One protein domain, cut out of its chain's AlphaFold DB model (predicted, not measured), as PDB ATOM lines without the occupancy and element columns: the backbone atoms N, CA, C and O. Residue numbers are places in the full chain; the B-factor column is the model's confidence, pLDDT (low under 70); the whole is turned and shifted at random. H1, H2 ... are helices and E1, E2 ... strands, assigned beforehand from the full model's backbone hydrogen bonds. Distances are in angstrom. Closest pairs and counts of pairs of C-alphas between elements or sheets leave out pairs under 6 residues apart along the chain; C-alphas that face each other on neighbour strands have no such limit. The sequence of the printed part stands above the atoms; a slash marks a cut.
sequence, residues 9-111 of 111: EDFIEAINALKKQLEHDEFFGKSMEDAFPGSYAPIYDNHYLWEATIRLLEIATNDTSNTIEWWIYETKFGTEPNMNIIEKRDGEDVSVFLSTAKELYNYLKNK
ATOM      1  N   GLU A   9     -28.762 -36.991  22.119       98.31
ATOM      2  CA  GLU A   9     -27.880 -37.336  21.006       98.31
ATOM      3  C   GLU A   9     -26.797 -36.275  20.781       98.31
ATOM      4  O   GLU A   9     -25.615 -36.618  20.767       98.31
ATOM      5  N   ASP A  10     -27.177 -34.994  20.699       97.94
ATOM      6  CA  ASP A  10     -26.230 -33.891  20.476       97.94
ATOM      7  C   ASP A  10     -25.234 -33.761  21.638       97.94
ATOM      8  O   ASP A  10     -24.055 -33.462  21.434       97.94
ATOM      9  N   PHE A  11     -25.687 -33.999  22.875       97.81
ATOM     10  CA  PHE A  11     -24.814 -33.981  24.048       97.81
ATOM     11  C   PHE A  11     -23.773 -35.102  23.982       97.81
ATOM     12  O   PHE A  11     -22.580 -34.857  24.172       97.81
ATOM     13  N   ILE A  12     -24.214 -36.332  23.706       98.50
ATOM     14  CA  ILE A  12     -23.323 -37.492  23.603       98.50
ATOM     15  C   ILE A  12     -22.337 -37.303  22.447       98.50
ATOM     16  O   ILE A  12     -21.150 -37.594  22.607       98.50
ATOM     17  N   GLU A  13     -22.797 -36.798  21.302       98.38
ATOM     18  CA  GLU A  13     -21.940 -36.500  20.156       98.38
ATOM     19  C   GLU A  13     -20.856 -35.478  20.521       98.38
ATOM     20  O   GLU A  13     -19.672 -35.732  20.283       98.38
ATOM     21  N   ALA A  14     -21.229 -34.373  21.172       97.62
ATOM     22  CA  ALA A  14     -20.285 -33.347  21.604       97.62
ATOM     23  C   ALA A  14     -19.242 -33.886  22.600       97.62
ATOM     24  O   ALA A  14     -18.047 -33.630  22.440       97.62
ATOM     25  N   ILE A  15     -19.662 -34.679  23.593       98.06
ATOM     26  CA  ILE A  15     -18.748 -35.319  24.555       98.06
ATOM     27  C   ILE A  15     -17.782 -36.281  23.850       98.06
ATOM     28  O   ILE A  15     -16.586 -36.277  24.141       98.06
ATOM     29  N   ASN A  16     -18.267 -37.081  22.900       97.56
ATOM     30  CA  ASN A  16     -17.418 -38.003  22.145       97.56
ATOM     31  C   ASN A  16     -16.421 -37.265  21.240       97.56
ATOM     32  O   ASN A  16     -15.280 -37.706  21.100       97.56
ATOM     33  N   ALA A  17     -16.822 -36.139  20.647       97.19
ATOM     34  CA  ALA A  17     -15.926 -35.289  19.871       97.19
ATOM     35  C   ALA A  17     -14.818 -34.686  20.750       97.19
ATOM     36  O   ALA A  17     -13.648 -34.744  20.370       97.19
ATOM     37  N   LEU A  18     -15.166 -34.189  21.945       96.69
ATOM     38  CA  LEU A  18     -14.196 -33.709  22.937       96.69
ATOM     39  C   LEU A  18     -13.214 -34.807  23.348       96.69
ATOM     40  O   LEU A  18     -12.005 -34.584  23.324       96.69
ATOM     41  N   LYS A  19     -13.722 -36.005  23.662       96.31
ATOM     42  CA  LYS A  19     -12.893 -37.169  23.998       96.31
ATOM     43  C   LYS A  19     -11.894 -37.483  22.890       96.31
ATOM     44  O   LYS A  19     -10.702 -37.593  23.148       96.31
ATOM     45  N   LYS A  20     -12.372 -37.560  21.647       95.81
ATOM     46  CA  LYS A  20     -11.534 -37.852  20.481       95.81
ATOM     47  C   LYS A  20     -10.457 -36.790  20.256       95.81
ATOM     48  O   LYS A  20      -9.333 -37.145  19.915       95.81
ATOM     49  N   GLN A  21     -10.792 -35.507  20.412       93.62
ATOM     50  CA  GLN A  21      -9.818 -34.423  20.282       93.62
ATOM     51  C   GLN A  21      -8.728 -34.544  21.351       93.62
ATOM     52  O   GLN A  21      -7.548 -34.443  21.032       93.62
ATOM     53  N   LEU A  22      -9.116 -34.831  22.595       91.88
ATOM     54  CA  LEU A  22      -8.174 -34.980  23.697       91.88
ATOM     55  C   LEU A  22      -7.234 -36.171  23.540       91.88
ATOM     56  O   LEU A  22      -6.026 -36.026  23.702       91.88
ATOM     57  N   GLU A  23      -7.780 -37.326  23.168       92.88
ATOM     58  CA  GLU A  23      -6.988 -38.520  22.864       92.88
ATOM     59  C   GLU A  23      -6.027 -38.268  21.691       92.88
ATOM     60  O   GLU A  23      -4.896 -38.756  21.691       92.88
ATOM     61  N   HIS A  24      -6.454 -37.489  20.691       92.62
ATOM     62  CA  HIS A  24      -5.601 -37.101  19.572       92.62
ATOM     63  C   HIS A  24      -4.457 -36.178  20.005       92.62
ATOM     64  O   HIS A  24      -3.314 -36.422  19.618       92.62
ATOM     65  N   ASP A  25      -4.746 -35.158  20.815       89.75
ATOM     66  CA  ASP A  25      -3.752 -34.197  21.295       89.75
ATOM     67  C   ASP A  25      -2.727 -34.876  22.226       89.75
ATOM     68  O   ASP A  25      -1.525 -34.640  22.085       89.75
ATOM     69  N   GLU A  26      -3.162 -35.795  23.096       89.25
ATOM     70  CA  GLU A  26      -2.271 -36.621  23.928       89.25
ATOM     71  C   GLU A  26      -1.379 -37.528  23.066       89.25
ATOM     72  O   GLU A  26      -0.155 -37.557  23.236       89.25
ATOM     73  N   PHE A  27      -1.970 -38.239  22.099       91.75
ATOM     74  CA  PHE A  27      -1.227 -39.107  21.190       91.75
ATOM     75  C   PHE A  27      -0.190 -38.330  20.371       91.75
ATOM     76  O   PHE A  27       0.955 -38.775  20.229       91.75
ATOM     77  N   PHE A  28      -0.573 -37.171  19.830       90.50
ATOM     78  CA  PHE A  28       0.320 -36.316  19.058       90.50
ATOM     79  C   PHE A  28       1.447 -35.763  19.934       90.50
ATOM     80  O   PHE A  28       2.611 -35.851  19.545       90.50
ATOM     81  N   GLY A  29       1.116 -35.258  21.127       88.19
ATOM     82  CA  GLY A  29       2.088 -34.743  22.088       88.19
ATOM     83  C   GLY A  29       3.153 -35.781  22.432       88.19
ATOM     84  O   GLY A  29       4.345 -35.513  22.274       88.19
ATOM     85  N   LYS A  30       2.727 -36.999  22.780       89.50
ATOM     86  CA  LYS A  30       3.636 -38.116  23.066       89.50
ATOM     87  C   LYS A  30       4.484 -38.511  21.855       89.50
ATOM     88  O   LYS A  30       5.688 -38.698  21.978       89.50
ATOM     89  N   SER A  31       3.878 -38.591  20.670       91.06
ATOM     90  CA  SER A  31       4.601 -38.937  19.437       91.06
ATOM     91  C   SER A  31       5.681 -37.906  19.093       91.06
ATOM     92  O   SER A  31       6.751 -38.265  18.602       91.06
ATOM     93  N   MET A  32       5.418 -36.623  19.350       89.44
ATOM     94  CA  MET A  32       6.390 -35.550  19.146       89.44
ATOM     95  C   MET A  32       7.514 -35.580  20.180       89.44
ATOM     96  O   MET A  32       8.663 -35.353  19.808       89.44
ATOM     97  N   GLU A  33       7.212 -35.887  21.443       89.25
ATOM     98  CA  GLU A  33       8.226 -36.082  22.485       89.25
ATOM     99  C   GLU A  33       9.164 -37.252  22.143       89.25
ATOM    100  O   GLU A  33      10.384 -37.107  22.220       89.25
ATOM    101  N   ASP A  34       8.607 -38.372  21.670       90.19
ATOM    102  CA  ASP A  34       9.377 -39.544  21.243       90.19
ATOM    103  C   ASP A  34      10.248 -39.245  20.006       90.19
ATOM    104  O   ASP A  34      11.402 -39.676  19.925       90.19
ATOM    105  N   ALA A  35       9.715 -38.502  19.029       91.62
ATOM    106  CA  ALA A  35      10.434 -38.142  17.805       91.62
ATOM    107  C   ALA A  35      11.514 -37.070  18.032       91.62
ATOM    108  O   ALA A  35      12.531 -37.061  17.331       91.62
ATOM    109  N   PHE A  36      11.311 -36.178  19.007       90.12
ATOM    110  CA  PHE A  36      12.209 -35.066  19.322       90.12
ATOM    111  C   PHE A  36      12.482 -34.961  20.836       90.12
ATOM    112  O   PHE A  36      12.071 -33.984  21.472       90.12
ATOM    113  N   PRO A  37      13.224 -35.916  21.430       89.38
ATOM    114  CA  PRO A  37      13.449 -35.948  22.872       89.38
ATOM    115  C   PRO A  37      14.079 -34.656  23.403       89.38
ATOM    116  O   PRO A  37      15.031 -34.124  22.826       89.38
ATOM    117  N   GLY A  38      13.556 -34.147  24.521       83.75
ATOM    118  CA  GLY A  38      14.031 -32.910  25.154       83.75
ATOM    119  C   GLY A  38      13.620 -31.619  24.436       83.75
ATOM    120  O   GLY A  38      14.021 -30.537  24.865       83.75
ATOM    121  N   SER A  39      12.825 -31.713  23.369       80.75
ATOM    122  CA  SER A  39      12.206 -30.562  22.713       80.75
ATOM    123  C   SER A  39      10.765 -30.395  23.185       80.75
ATOM    124  O   SER A  39      10.057 -31.375  23.403       80.75
ATOM    125  N   TYR A  40      10.302 -29.150  23.310       73.25
ATOM    126  CA  TYR A  40       8.878 -28.889  23.510       73.25
ATOM    127  C   TYR A  40       8.134 -29.131  22.198       73.25
ATOM    128  O   TYR A  40       8.416 -28.477  21.191       73.25
ATOM    129  N   ALA A  41       7.186 -30.069  22.212       73.44
ATOM    130  CA  ALA A  41       6.302 -30.291  21.080       73.44
ATOM    131  C   ALA A  41       5.528 -28.990  20.772       73.44
ATOM    132  O   ALA A  41       4.968 -28.386  21.692       73.44
ATOM    133  N   PRO A  42       5.477 -28.535  19.507       73.25
ATOM    134  CA  PRO A  42       4.680 -27.380  19.109       73.25
ATOM    135  C   PRO A  42       3.203 -27.789  19.047       73.25
ATOM    136  O   PRO A  42       2.640 -27.987  17.972       73.25
ATOM    137  N   ILE A  43       2.593 -27.985  20.214       75.38
ATOM    138  CA  ILE A  43       1.178 -28.325  20.344       75.38
ATOM    139  C   ILE A  43       0.384 -27.028  20.210       75.38
ATOM    140  O   ILE A  43       0.710 -26.023  20.847       75.38
ATOM    141  N   TYR A  44      -0.627 -27.029  19.341       78.88
ATOM    142  CA  TYR A  44      -1.516 -25.883  19.237       78.88
ATOM    143  C   TYR A  44      -2.339 -25.773  20.512       78.88
ATOM    144  O   TYR A  44      -2.824 -26.772  21.043       78.88
ATOM    145  N   ASP A  45      -2.505 -24.548  20.990       81.88
ATOM    146  CA  ASP A  45      -3.250 -24.321  22.207       81.88
ATOM    147  C   ASP A  45      -4.761 -24.368  21.938       81.88
ATOM    148  O   ASP A  45      -5.420 -23.356  21.689       81.88
ATOM    149  N   ASN A  46      -5.309 -25.584  21.947       85.88
ATOM    150  CA  ASN A  46      -6.733 -25.832  21.755       85.88
ATOM    151  C   ASN A  46      -7.558 -25.488  23.005       85.88
ATOM    152  O   ASN A  46      -8.784 -25.676  22.985       85.88
ATOM    153  N   HIS A  47      -6.929 -24.965  24.075       86.81
ATOM    154  CA  HIS A  47      -7.599 -24.905  25.362       86.81
ATOM    155  C   HIS A  47      -8.786 -23.923  25.413       86.81
ATOM    156  O   HIS A  47      -9.679 -24.013  26.249       86.81
ATOM    157  N   TYR A  48      -8.839 -22.976  24.486       90.31
ATOM    158  CA  TYR A  48      -9.953 -22.040  24.417       90.31
ATOM    159  C   TYR A  48     -11.222 -22.689  23.841       90.31
ATOM    160  O   TYR A  48     -12.336 -22.304  24.189       90.31
ATOM    161  N   LEU A  49     -11.072 -23.669  22.940       91.69
ATOM    162  CA  LEU A  49     -12.196 -24.259  22.206       91.69
ATOM    163  C   LEU A  49     -12.924 -25.327  23.024       91.69
ATOM    164  O   LEU A  49     -14.153 -25.308  23.119       91.69
ATOM    165  N   TRP A  50     -12.179 -26.253  23.622       91.06
ATOM    166  CA  TRP A  50     -12.748 -27.283  24.492       91.06
ATOM    167  C   TRP A  50     -13.400 -26.682  25.762       91.06
ATOM    168  O   TRP A  50     -14.533 -27.053  26.045       91.06
ATOM    169  N   GLU A  51     -12.812 -25.684  26.442       93.75
ATOM    170  CA  GLU A  51     -13.403 -24.997  27.602       93.75
ATOM    171  C   GLU A  51     -14.704 -24.295  27.224       93.75
ATOM    172  O   GLU A  51     -15.717 -24.434  27.908       93.75
ATOM    173  N   ALA A  52     -14.718 -23.587  26.091       95.00
ATOM    174  CA  ALA A  52     -15.940 -22.979  25.584       95.00
ATOM    175  C   ALA A  52     -17.018 -24.036  25.289       95.00
ATOM    176  O   ALA A  52     -18.194 -23.814  25.578       95.00
ATOM    177  N   THR A  53     -16.629 -25.194  24.751       95.25
ATOM    178  CA  THR A  53     -17.552 -26.301  24.465       95.25
ATOM    179  C   THR A  53     -18.106 -26.911  25.752       95.25
ATOM    180  O   THR A  53     -19.322 -27.036  25.878       95.25
ATOM    181  N   ILE A  54     -17.249 -27.216  26.731       97.00
ATOM    182  CA  ILE A  54     -17.647 -27.698  28.063       97.00
ATOM    183  C   ILE A  54     -18.627 -26.705  28.685       97.00
ATOM    184  O   ILE A  54     -19.729 -27.083  29.082       97.00
ATOM    185  N   ARG A  55     -18.298 -25.409  28.648       95.62
ATOM    186  CA  ARG A  55     -19.150 -24.360  29.198       95.62
ATOM    187  C   ARG A  55     -20.518 -24.281  28.520       95.62
ATOM    188  O   ARG A  55     -21.529 -24.045  29.183       95.62
ATOM    189  N   LEU A  56     -20.581 -24.458  27.201       95.25
ATOM    190  CA  LEU A  56     -21.850 -24.494  26.472       95.25
ATOM    191  C   LEU A  56     -22.694 -25.712  26.861       95.25
ATOM    192  O   LEU A  56     -23.909 -25.570  27.022       95.25
ATOM    193  N   LEU A  57     -22.067 -26.877  27.049       96.25
ATOM    194  CA  LEU A  57     -22.750 -28.084  27.511       96.25
ATOM    195  C   LEU A  57     -23.307 -27.894  28.925       96.25
ATOM    196  O   LEU A  57     -24.478 -28.196  29.140       96.25
ATOM    197  N   GLU A  58     -22.537 -27.307  29.844       96.06
ATOM    198  CA  GLU A  58     -22.996 -26.972  31.201       96.06
ATOM    199  C   GLU A  58     -24.208 -26.040  31.186       96.06
ATOM    200  O   GLU A  58     -25.202 -26.271  31.875       96.06
ATOM    201  N   ILE A  59     -24.170 -24.994  30.356       94.44
ATOM    202  CA  ILE A  59     -25.295 -24.066  30.199       94.44
ATOM    203  C   ILE A  59     -26.531 -24.799  29.655       94.44
ATOM    204  O   ILE A  59     -27.648 -24.547  30.113       94.44
ATOM    205  N   ALA A  60     -26.355 -25.698  28.684       94.56
ATOM    206  CA  ALA A  60     -27.451 -26.430  28.049       94.56
ATOM    207  C   ALA A  60     -28.062 -27.531  28.942       94.56
ATOM    208  O   ALA A  60     -29.221 -27.933  28.759       94.56
ATOM    209  N   THR A  61     -27.307 -28.019  29.925       93.94
ATOM    210  CA  THR A  61     -27.765 -28.995  30.924       93.94
ATOM    211  C   THR A  61     -28.108 -28.369  32.274       93.94
ATOM    212  O   THR A  61     -28.651 -29.071  33.119       93.94
ATOM    213  N   ASN A  62     -27.900 -27.058  32.448       93.38
ATOM    214  CA  ASN A  62     -28.037 -26.355  33.727       93.38
ATOM    215  C   ASN A  62     -27.124 -26.937  34.825       93.38
ATOM    216  O   ASN A  62     -27.474 -26.953  36.006       93.38
ATOM    217  N   ASP A  63     -25.945 -27.410  34.428       94.25
ATOM    218  CA  ASP A  63     -24.920 -27.889  35.343       94.25
ATOM    219  C   ASP A  63     -24.258 -26.703  36.054       94.25
ATOM    220  O   ASP A  63     -23.470 -25.952  35.483       94.25
ATOM    221  N   THR A  64     -24.623 -26.504  37.317       91.75
ATOM    222  CA  THR A  64     -24.095 -25.419  38.162       91.75
ATOM    223  C   THR A  64     -22.924 -25.859  39.035       91.75
ATOM    224  O   THR A  64     -22.359 -25.035  39.748       91.75
ATOM    225  N   SER A  65     -22.580 -27.149  39.013       93.00
ATOM    226  CA  SER A  65     -21.546 -27.739  39.870       93.00
ATOM    227  C   SER A  65     -20.282 -28.120  39.097       93.00
ATOM    228  O   SER A  65     -19.450 -28.821  39.662       93.00
ATOM    229  N   ASN A  66     -20.162 -27.707  37.830       95.38
ATOM    230  CA  ASN A  66     -19.094 -28.119  36.912       95.38
ATOM    231  C   ASN A  66     -18.928 -29.653  36.864       95.38
ATOM    232  O   ASN A  66     -17.823 -30.191  36.798       95.38
ATOM    233  N   THR A  67     -20.046 -30.378  36.938       96.31
ATOM    234  CA  THR A  67     -20.081 -31.845  36.919       96.31
ATOM    235  C   THR A  67     -19.505 -32.390  35.610       96.31
ATOM    236  O   THR A  67     -18.803 -33.397  35.633       96.31
ATOM    237  N   ILE A  68     -19.787 -31.744  34.473       97.56
ATOM    238  CA  ILE A  68     -19.258 -32.136  33.158       97.56
ATOM    239  C   ILE A  68     -17.735 -32.002  33.133       97.56
ATOM    240  O   ILE A  68     -17.053 -32.946  32.744       97.56
ATOM    241  N   GLU A  69     -17.212 -30.850  33.555       97.06
ATOM    242  CA  GLU A  69     -15.775 -30.580  33.635       97.06
ATOM    243  C   GLU A  69     -15.071 -31.608  34.533       97.06
ATOM    244  O   GLU A  69     -14.139 -32.287  34.095       97.06
ATOM    245  N   TRP A  70     -15.581 -31.801  35.755       96.38
ATOM    246  CA  TRP A  70     -15.093 -32.819  36.687       96.38
ATOM    247  C   TRP A  70     -15.102 -34.219  36.060       96.38
ATOM    248  O   TRP A  70     -14.115 -34.950  36.134       96.38
ATOM    249  N   TRP A  71     -16.198 -34.593  35.399       97.25
ATOM    250  CA  TRP A  71     -16.331 -35.908  34.784       97.25
ATOM    251  C   TRP A  71     -15.307 -36.127  33.664       97.25
ATOM    252  O   TRP A  71     -14.715 -37.204  33.561       97.25
ATOM    253  N   ILE A  72     -15.048 -35.106  32.849       96.44
ATOM    254  CA  ILE A  72     -14.043 -35.163  31.785       96.44
ATOM    255  C   ILE A  72     -12.640 -35.342  32.374       96.44
ATOM    256  O   ILE A  72     -11.942 -36.275  31.975       96.44
ATOM    257  N   TYR A  73     -12.236 -34.494  33.323       93.50
ATOM    258  CA  TYR A  73     -10.844 -34.428  33.781       93.50
ATOM    259  C   TYR A  73     -10.502 -35.425  34.887       93.50
ATOM    260  O   TYR A  73      -9.508 -36.140  34.780       93.50
ATOM    261  N   GLU A  74     -11.332 -35.517  35.922       93.56
ATOM    262  CA  GLU A  74     -11.034 -36.336  37.103       93.56
ATOM    263  C   GLU A  74     -11.358 -37.811  36.869       93.56
ATOM    264  O   GLU A  74     -10.681 -38.695  37.392       93.56
ATOM    265  N   THR A  75     -12.384 -38.093  36.059       95.12
ATOM    266  CA  THR A  75     -12.814 -39.473  35.780       95.12
ATOM    267  C   THR A  75     -12.343 -39.997  34.425       95.12
ATOM    268  O   THR A  75     -12.600 -41.156  34.092       95.12
ATOM    269  N   LYS A  76     -11.678 -39.151  33.623       95.00
ATOM    270  CA  LYS A  76     -11.265 -39.437  32.239       95.00
ATOM    271  C   LYS A  76     -12.409 -40.016  31.413       95.00
ATOM    272  O   LYS A  76     -12.321 -41.132  30.890       95.00
ATOM    273  N   PHE A  77     -13.503 -39.267  31.316       96.25
ATOM    274  CA  PHE A  77     -14.710 -39.691  30.603       96.25
ATOM    275  C   PHE A  77     -15.324 -40.987  31.162       96.25
ATOM    276  O   PHE A  77     -15.706 -41.877  30.398       96.25
ATOM    277  N   GLY A  78     -15.392 -41.111  32.490       94.06
ATOM    278  CA  GLY A  78     -15.996 -42.251  33.178       94.06
ATOM    279  C   GLY A  78     -15.153 -43.525  33.158       94.06
ATOM    280  O   GLY A  78     -15.681 -44.602  33.423       94.06
ATOM    281  N   THR A  79     -13.864 -43.437  32.817       93.19
ATOM    282  CA  THR A  79     -12.979 -44.613  32.764       93.19
ATOM    283  C   THR A  79     -12.306 -44.923  34.100       93.19
ATOM    284  O   THR A  79     -11.867 -46.054  34.297       93.19
ATOM    285  N   GLU A  80     -12.268 -43.969  35.034       89.38
ATOM    286  CA  GLU A  80     -11.717 -44.161  36.379       89.38
ATOM    287  C   GLU A  80     -12.782 -44.743  37.337       89.38
ATOM    288  O   GLU A  80     -13.689 -44.028  37.773       89.38
ATOM    289  N   PRO A  81     -12.684 -46.030  37.727       73.88
ATOM    290  CA  PRO A  81     -13.749 -46.742  38.445       73.88
ATOM    291  C   PRO A  81     -13.921 -46.304  39.906       73.88
ATOM    292  O   PRO A  81     -14.898 -46.680  40.550       73.88
ATOM    293  N   ASN A  82     -12.970 -45.540  40.446       83.38
ATOM    294  CA  ASN A  82     -12.960 -45.110  41.845       83.38
ATOM    295  C   ASN A  82     -13.528 -43.700  42.048       83.38
ATOM    296  O   ASN A  82     -13.581 -43.235  43.184       83.38
ATOM    297  N   MET A  83     -13.926 -43.020  40.970       88.75
ATOM    298  CA  MET A  83     -14.502 -41.685  41.047       88.75
ATOM    299  C   MET A  83     -16.025 -41.766  40.986       88.75
ATOM    300  O   MET A  83     -16.608 -42.273  40.028       88.75
ATOM    301  N   ASN A  84     -16.674 -41.255  42.025       90.62
ATOM    302  CA  ASN A  84     -18.120 -41.262  42.182       90.62
ATOM    303  C   ASN A  84     -18.617 -39.929  42.739       90.62
ATOM    304  O   ASN A  84     -17.891 -39.175  43.384       90.62
ATOM    305  N   ILE A  85     -19.899 -39.669  42.517       91.38
ATOM    306  CA  ILE A  85     -20.624 -38.599  43.194       91.38
ATOM    307  C   ILE A  85     -21.330 -39.218  44.399       91.38
ATOM    308  O   ILE A  85     -21.995 -40.246  44.268       91.38
ATOM    309  N   ILE A  86     -21.192 -38.603  45.572       91.38
ATOM    310  CA  ILE A  86     -21.970 -38.980  46.755       91.38
ATOM    311  C   ILE A  86     -23.222 -38.113  46.804       91.38
ATOM    312  O   ILE A  86     -23.136 -36.890  46.927       91.38
ATOM    313  N   GLU A  87     -24.387 -38.747  46.729       90.38
ATOM    314  CA  GLU A  87     -25.680 -38.083  46.854       90.38
ATOM    315  C   GLU A  87     -26.417 -38.536  48.104       90.38
ATOM    316  O   GLU A  87     -26.392 -39.713  48.446       90.38
ATOM    317  N   LYS A  88     -27.158 -37.624  48.735       89.88
ATOM    318  CA  LYS A  88     -28.109 -37.997  49.782       89.88
ATOM    319  C   LYS A  88     -29.456 -38.342  49.175       89.88
ATOM    320  O   LYS A  88     -30.126 -37.463  48.636       89.88
ATOM    321  N   ARG A  89     -29.875 -39.598  49.313       88.31
ATOM    322  CA  ARG A  89     -31.197 -40.087  48.899       88.31
ATOM    323  C   ARG A  89     -31.870 -40.731  50.100       88.31
ATOM    324  O   ARG A  89     -31.286 -41.593  50.742       88.31
ATOM    325  N   ASP A  90     -33.053 -40.239  50.460       88.88
ATOM    326  CA  ASP A  90     -33.825 -40.718  51.618       88.88
ATOM    327  C   ASP A  90     -33.043 -40.756  52.950       88.88
ATOM    328  O   ASP A  90     -33.329 -41.542  53.848       88.88
ATOM    329  N   GLY A  91     -32.064 -39.857  53.105       90.81
ATOM    330  CA  GLY A  91     -31.224 -39.756  54.303       90.81
ATOM    331  C   GLY A  91     -29.979 -40.649  54.297       90.81
ATOM    332  O   GLY A  91     -29.173 -40.531  55.219       90.81
ATOM    333  N   GLU A  92     -29.784 -41.464  53.261       92.12
ATOM    334  CA  GLU A  92     -28.609 -42.315  53.074       92.12
ATOM    335  C   GLU A  92     -27.678 -41.756  51.993       92.12
ATOM    336  O   GLU A  92     -28.121 -41.150  51.013       92.12
ATOM    337  N   ASP A  93     -26.374 -41.964  52.178       94.88
ATOM    338  CA  ASP A  93     -25.364 -41.611  51.184       94.88
ATOM    339  C   ASP A  93     -25.311 -42.712  50.111       94.88
ATOM    340  O   ASP A  93     -24.982 -43.867  50.385       94.88
ATOM    341  N   VAL A  94     -25.619 -42.345  48.870       93.12
ATOM    342  CA  VAL A  94     -25.607 -43.223  47.699       93.12
ATOM    343  C   VAL A  94     -24.472 -42.809  46.774       93.12
ATOM    344  O   VAL A  94     -24.350 -41.648  46.387       93.12
ATOM    345  N   SER A  95     -23.645 -43.780  46.392       92.62
ATOM    346  CA  SER A  95     -22.591 -43.592  45.394       92.62
ATOM    347  C   SER A  95     -23.156 -43.687  43.981       92.62
ATOM    348  O   SER A  95     -23.724 -44.712  43.605       92.62
ATOM    349  N   VAL A  96     -22.961 -42.640  43.186       92.19
ATOM    350  CA  VAL A  96     -23.353 -42.575  41.778       92.19
ATOM    351  C   VAL A  96     -22.101 -42.632  40.912       92.19
ATOM    352  O   VAL A  96     -21.248 -41.748  40.975       92.19
ATOM    353  N   PHE A  97     -22.010 -43.674  40.091       93.31
ATOM    354  CA  PHE A  97     -20.953 -43.846  39.100       93.31
ATOM    355  C   PHE A  97     -21.494 -43.457  37.730       93.31
ATOM    356  O   PHE A  97     -22.555 -43.927  37.321       93.31
ATOM    357  N   LEU A  98     -20.761 -42.599  37.030       94.50
ATOM    358  CA  LEU A  98     -21.101 -42.148  35.686       94.50
ATOM    359  C   LEU A  98     -20.026 -42.706  34.755       94.50
ATOM    360  O   LEU A  98     -18.949 -42.137  34.643       94.50
ATOM    361  N   SER A  99     -20.278 -43.851  34.132       94.88
ATOM    362  CA  SER A  99     -19.297 -44.537  33.277       94.88
ATOM    363  C   SER A  99     -19.420 -44.124  31.809       94.88
ATOM    364  O   SER A  99     -18.542 -44.398  30.995       94.88
ATOM    365  N   THR A 100     -20.530 -43.481  31.439       96.75
ATOM    366  CA  THR A 100     -20.832 -43.107  30.054       96.75
ATOM    367  C   THR A 100     -21.364 -41.682  29.937       96.75
ATOM    368  O   THR A 100     -21.991 -41.152  30.855       96.75
ATOM    369  N   ALA A 101     -21.204 -41.080  28.754       97.62
ATOM    370  CA  ALA A 101     -21.781 -39.769  28.443       97.62
ATOM    371  C   ALA A 101     -23.316 -39.752  28.589       97.62
ATOM    372  O   ALA A 101     -23.894 -38.750  29.001       97.62
ATOM    373  N   LYS A 102     -23.977 -40.879  28.293       97.81
ATOM    374  CA  LYS A 102     -25.424 -41.051  28.473       97.81
ATOM    375  C   LYS A 102     -25.822 -41.013  29.948       97.81
ATOM    376  O   LYS A 102     -26.793 -40.351  30.304       97.81
ATOM    377  N   GLU A 103     -25.089 -41.713  30.810       96.50
ATOM    378  CA  GLU A 103     -25.321 -41.669  32.259       96.50
ATOM    379  C   GLU A 103     -25.082 -40.266  32.811       96.50
ATOM    380  O   GLU A 103     -25.913 -39.786  33.575       96.50
ATOM    381  N   LEU A 104     -24.024 -39.579  32.363       97.25
ATOM    382  CA  LEU A 104     -23.780 -38.178  32.705       97.25
ATOM    383  C   LEU A 104     -24.950 -37.279  32.279       97.25
ATOM    384  O   LEU A 104     -25.448 -36.496  33.082       97.25
ATOM    385  N   TYR A 105     -25.432 -37.403  31.041       97.38
ATOM    386  CA  TYR A 105     -26.574 -36.621  30.562       97.38
ATOM    387  C   TYR A 105     -27.831 -36.863  31.406       97.38
ATOM    388  O   TYR A 105     -28.469 -35.915  31.871       97.38
ATOM    389  N   ASN A 106     -28.165 -38.132  31.648       96.25
ATOM    390  CA  ASN A 106     -29.319 -38.514  32.459       96.25
ATOM    391  C   ASN A 106     -29.192 -38.012  33.896       96.25
ATOM    392  O   ASN A 106     -30.175 -37.556  34.472       96.25
ATOM    393  N   TYR A 107     -27.992 -38.073  34.465       94.94
ATOM    394  CA  TYR A 107     -27.701 -37.532  35.782       94.94
ATOM    395  C   TYR A 107     -27.995 -36.030  35.839       94.94
ATOM    396  O   TYR A 107     -28.776 -35.581  36.673       94.94
ATOM    397  N   LEU A 108     -27.459 -35.263  34.887       94.81
ATOM    398  CA  LEU A 108     -27.630 -33.811  34.822       94.81
ATOM    399  C   LEU A 108     -29.086 -33.380  34.599       94.81
ATOM    400  O   LEU A 108     -29.503 -32.351  35.120       94.81
ATOM    401  N   LYS A 109     -29.872 -34.144  33.831       92.19
ATOM    402  CA  LYS A 109     -31.289 -33.832  33.578       92.19
ATOM    403  C   LYS A 109     -32.221 -34.175  34.738       92.19
ATOM    404  O   LYS A 109     -33.316 -33.619  34.788       92.19
ATOM    405  N   ASN A 110     -31.807 -35.080  35.621       86.56
ATOM    406  CA  ASN A 110     -32.595 -35.530  36.771       86.56
ATOM    407  C   ASN A 110     -32.141 -34.898  38.100       86.56
ATOM    408  O   ASN A 110     -32.640 -35.294  39.153       86.56
ATOM    409  N   LYS A 111     -31.199 -33.952  38.040       75.69
ATOM    410  CA  LYS A 111     -30.709 -33.151  39.166       75.69
ATOM    411  C   LYS A 111     -31.650 -31.977  39.446       75.69
ATOM    412  O   LYS A 111     -31.868 -31.684  40.641       75.69
TER     413      LYS A 111
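This is residues 9 to 111 of the 111 residues of an uncharacterized protein of Porphyromonadaceae bacterium KH3CP3RA (UniProt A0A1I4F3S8). One long helix, H1, runs along the length of this model; H2 folds back close beside its first part, and the short helices H3 and H4 lie over one side of this pair, H4 packing on residues 11 to 16 of H1. A small strand hairpin, E1 and E2, lies at the same end as H4, and residues 34 to 39, at the opposite end, stick out free. The printed part has 103 residues with four named helices and two named strands, in the order H1, H2, H3, E1, E2, H4; the class is mostly helix, and the sheet, E1 - E2, is antiparallel. The whole is loose, with a radius of gyration of the C-alphas of 16.3 A and spans of 56 by 27 by 20 A.

Begin at the hairpin of E1, residues 85 to 89, and E2, residues 92 to 96. These antiparallel strands run at 143 degrees, and you find N 87 and O 94 within hydrogen-bond range at 2.9 A and N 94 and O 87 at 2.8 A. After a tight link comes H4, residues 101 to 109, which is apart from E1. H4 touches H1, residues 9 to 35, through residues 11 to 16 of H1 alone, at a steep tilt of 47 degrees, opposite ways; the closest C-alphas, of Ile 12 and Ala 101, are 5.6 A apart. H2, residues 47 to 61, is close to H1 but not clearly touching, at a shallow tilt of 20 degrees, opposite ways; look at the C-alphas of Leu 18 and Trp 50, the closest, 6.8 A apart. H2 only just touches H4, with 3 pairs of C-alphas within 8 A and residue 61 alone on its side; the closest C-alphas, of Thr 61 and Leu 108, are 6.2 A apart. H3, residues 67 to 73, forms a helical hairpin with H2, which it touches at a shallow tilt of 30 degrees; their closest C-alphas, of Ile 54 and Glu 69, are 6.5 A apart. H1 and H3 are near each other. Every O i to N i+4 pair is within hydrogen-bond range in H1, H3 and H4, and 10 of 11 are in H2.

Find C-alpha 9 at (-27.880, -37.336, 21.006); from there H1 runs 38.5 A to C-alpha 35 at (10.434, -38.142, 17.805). H2, residues 47 to 61, measures 21.3 A and H3, residues 67 to 73, 10.1 A. E1, residues 85 to 89, is 12.1 A long and E2, residues 92 to 96, 12.5 A. H4 runs 12.3 A from residue 101 to C-alpha 109 at (-31.289, -33.832, 33.578).

Look for the two C-alphas farthest apart at Phe 36 and Asp 90, 56.5 A from each other. The links H1 to H2 and H3 to E1 are long, with 11 residues each. The printed part has no cut, and no printed residue has a pLDDT under 70.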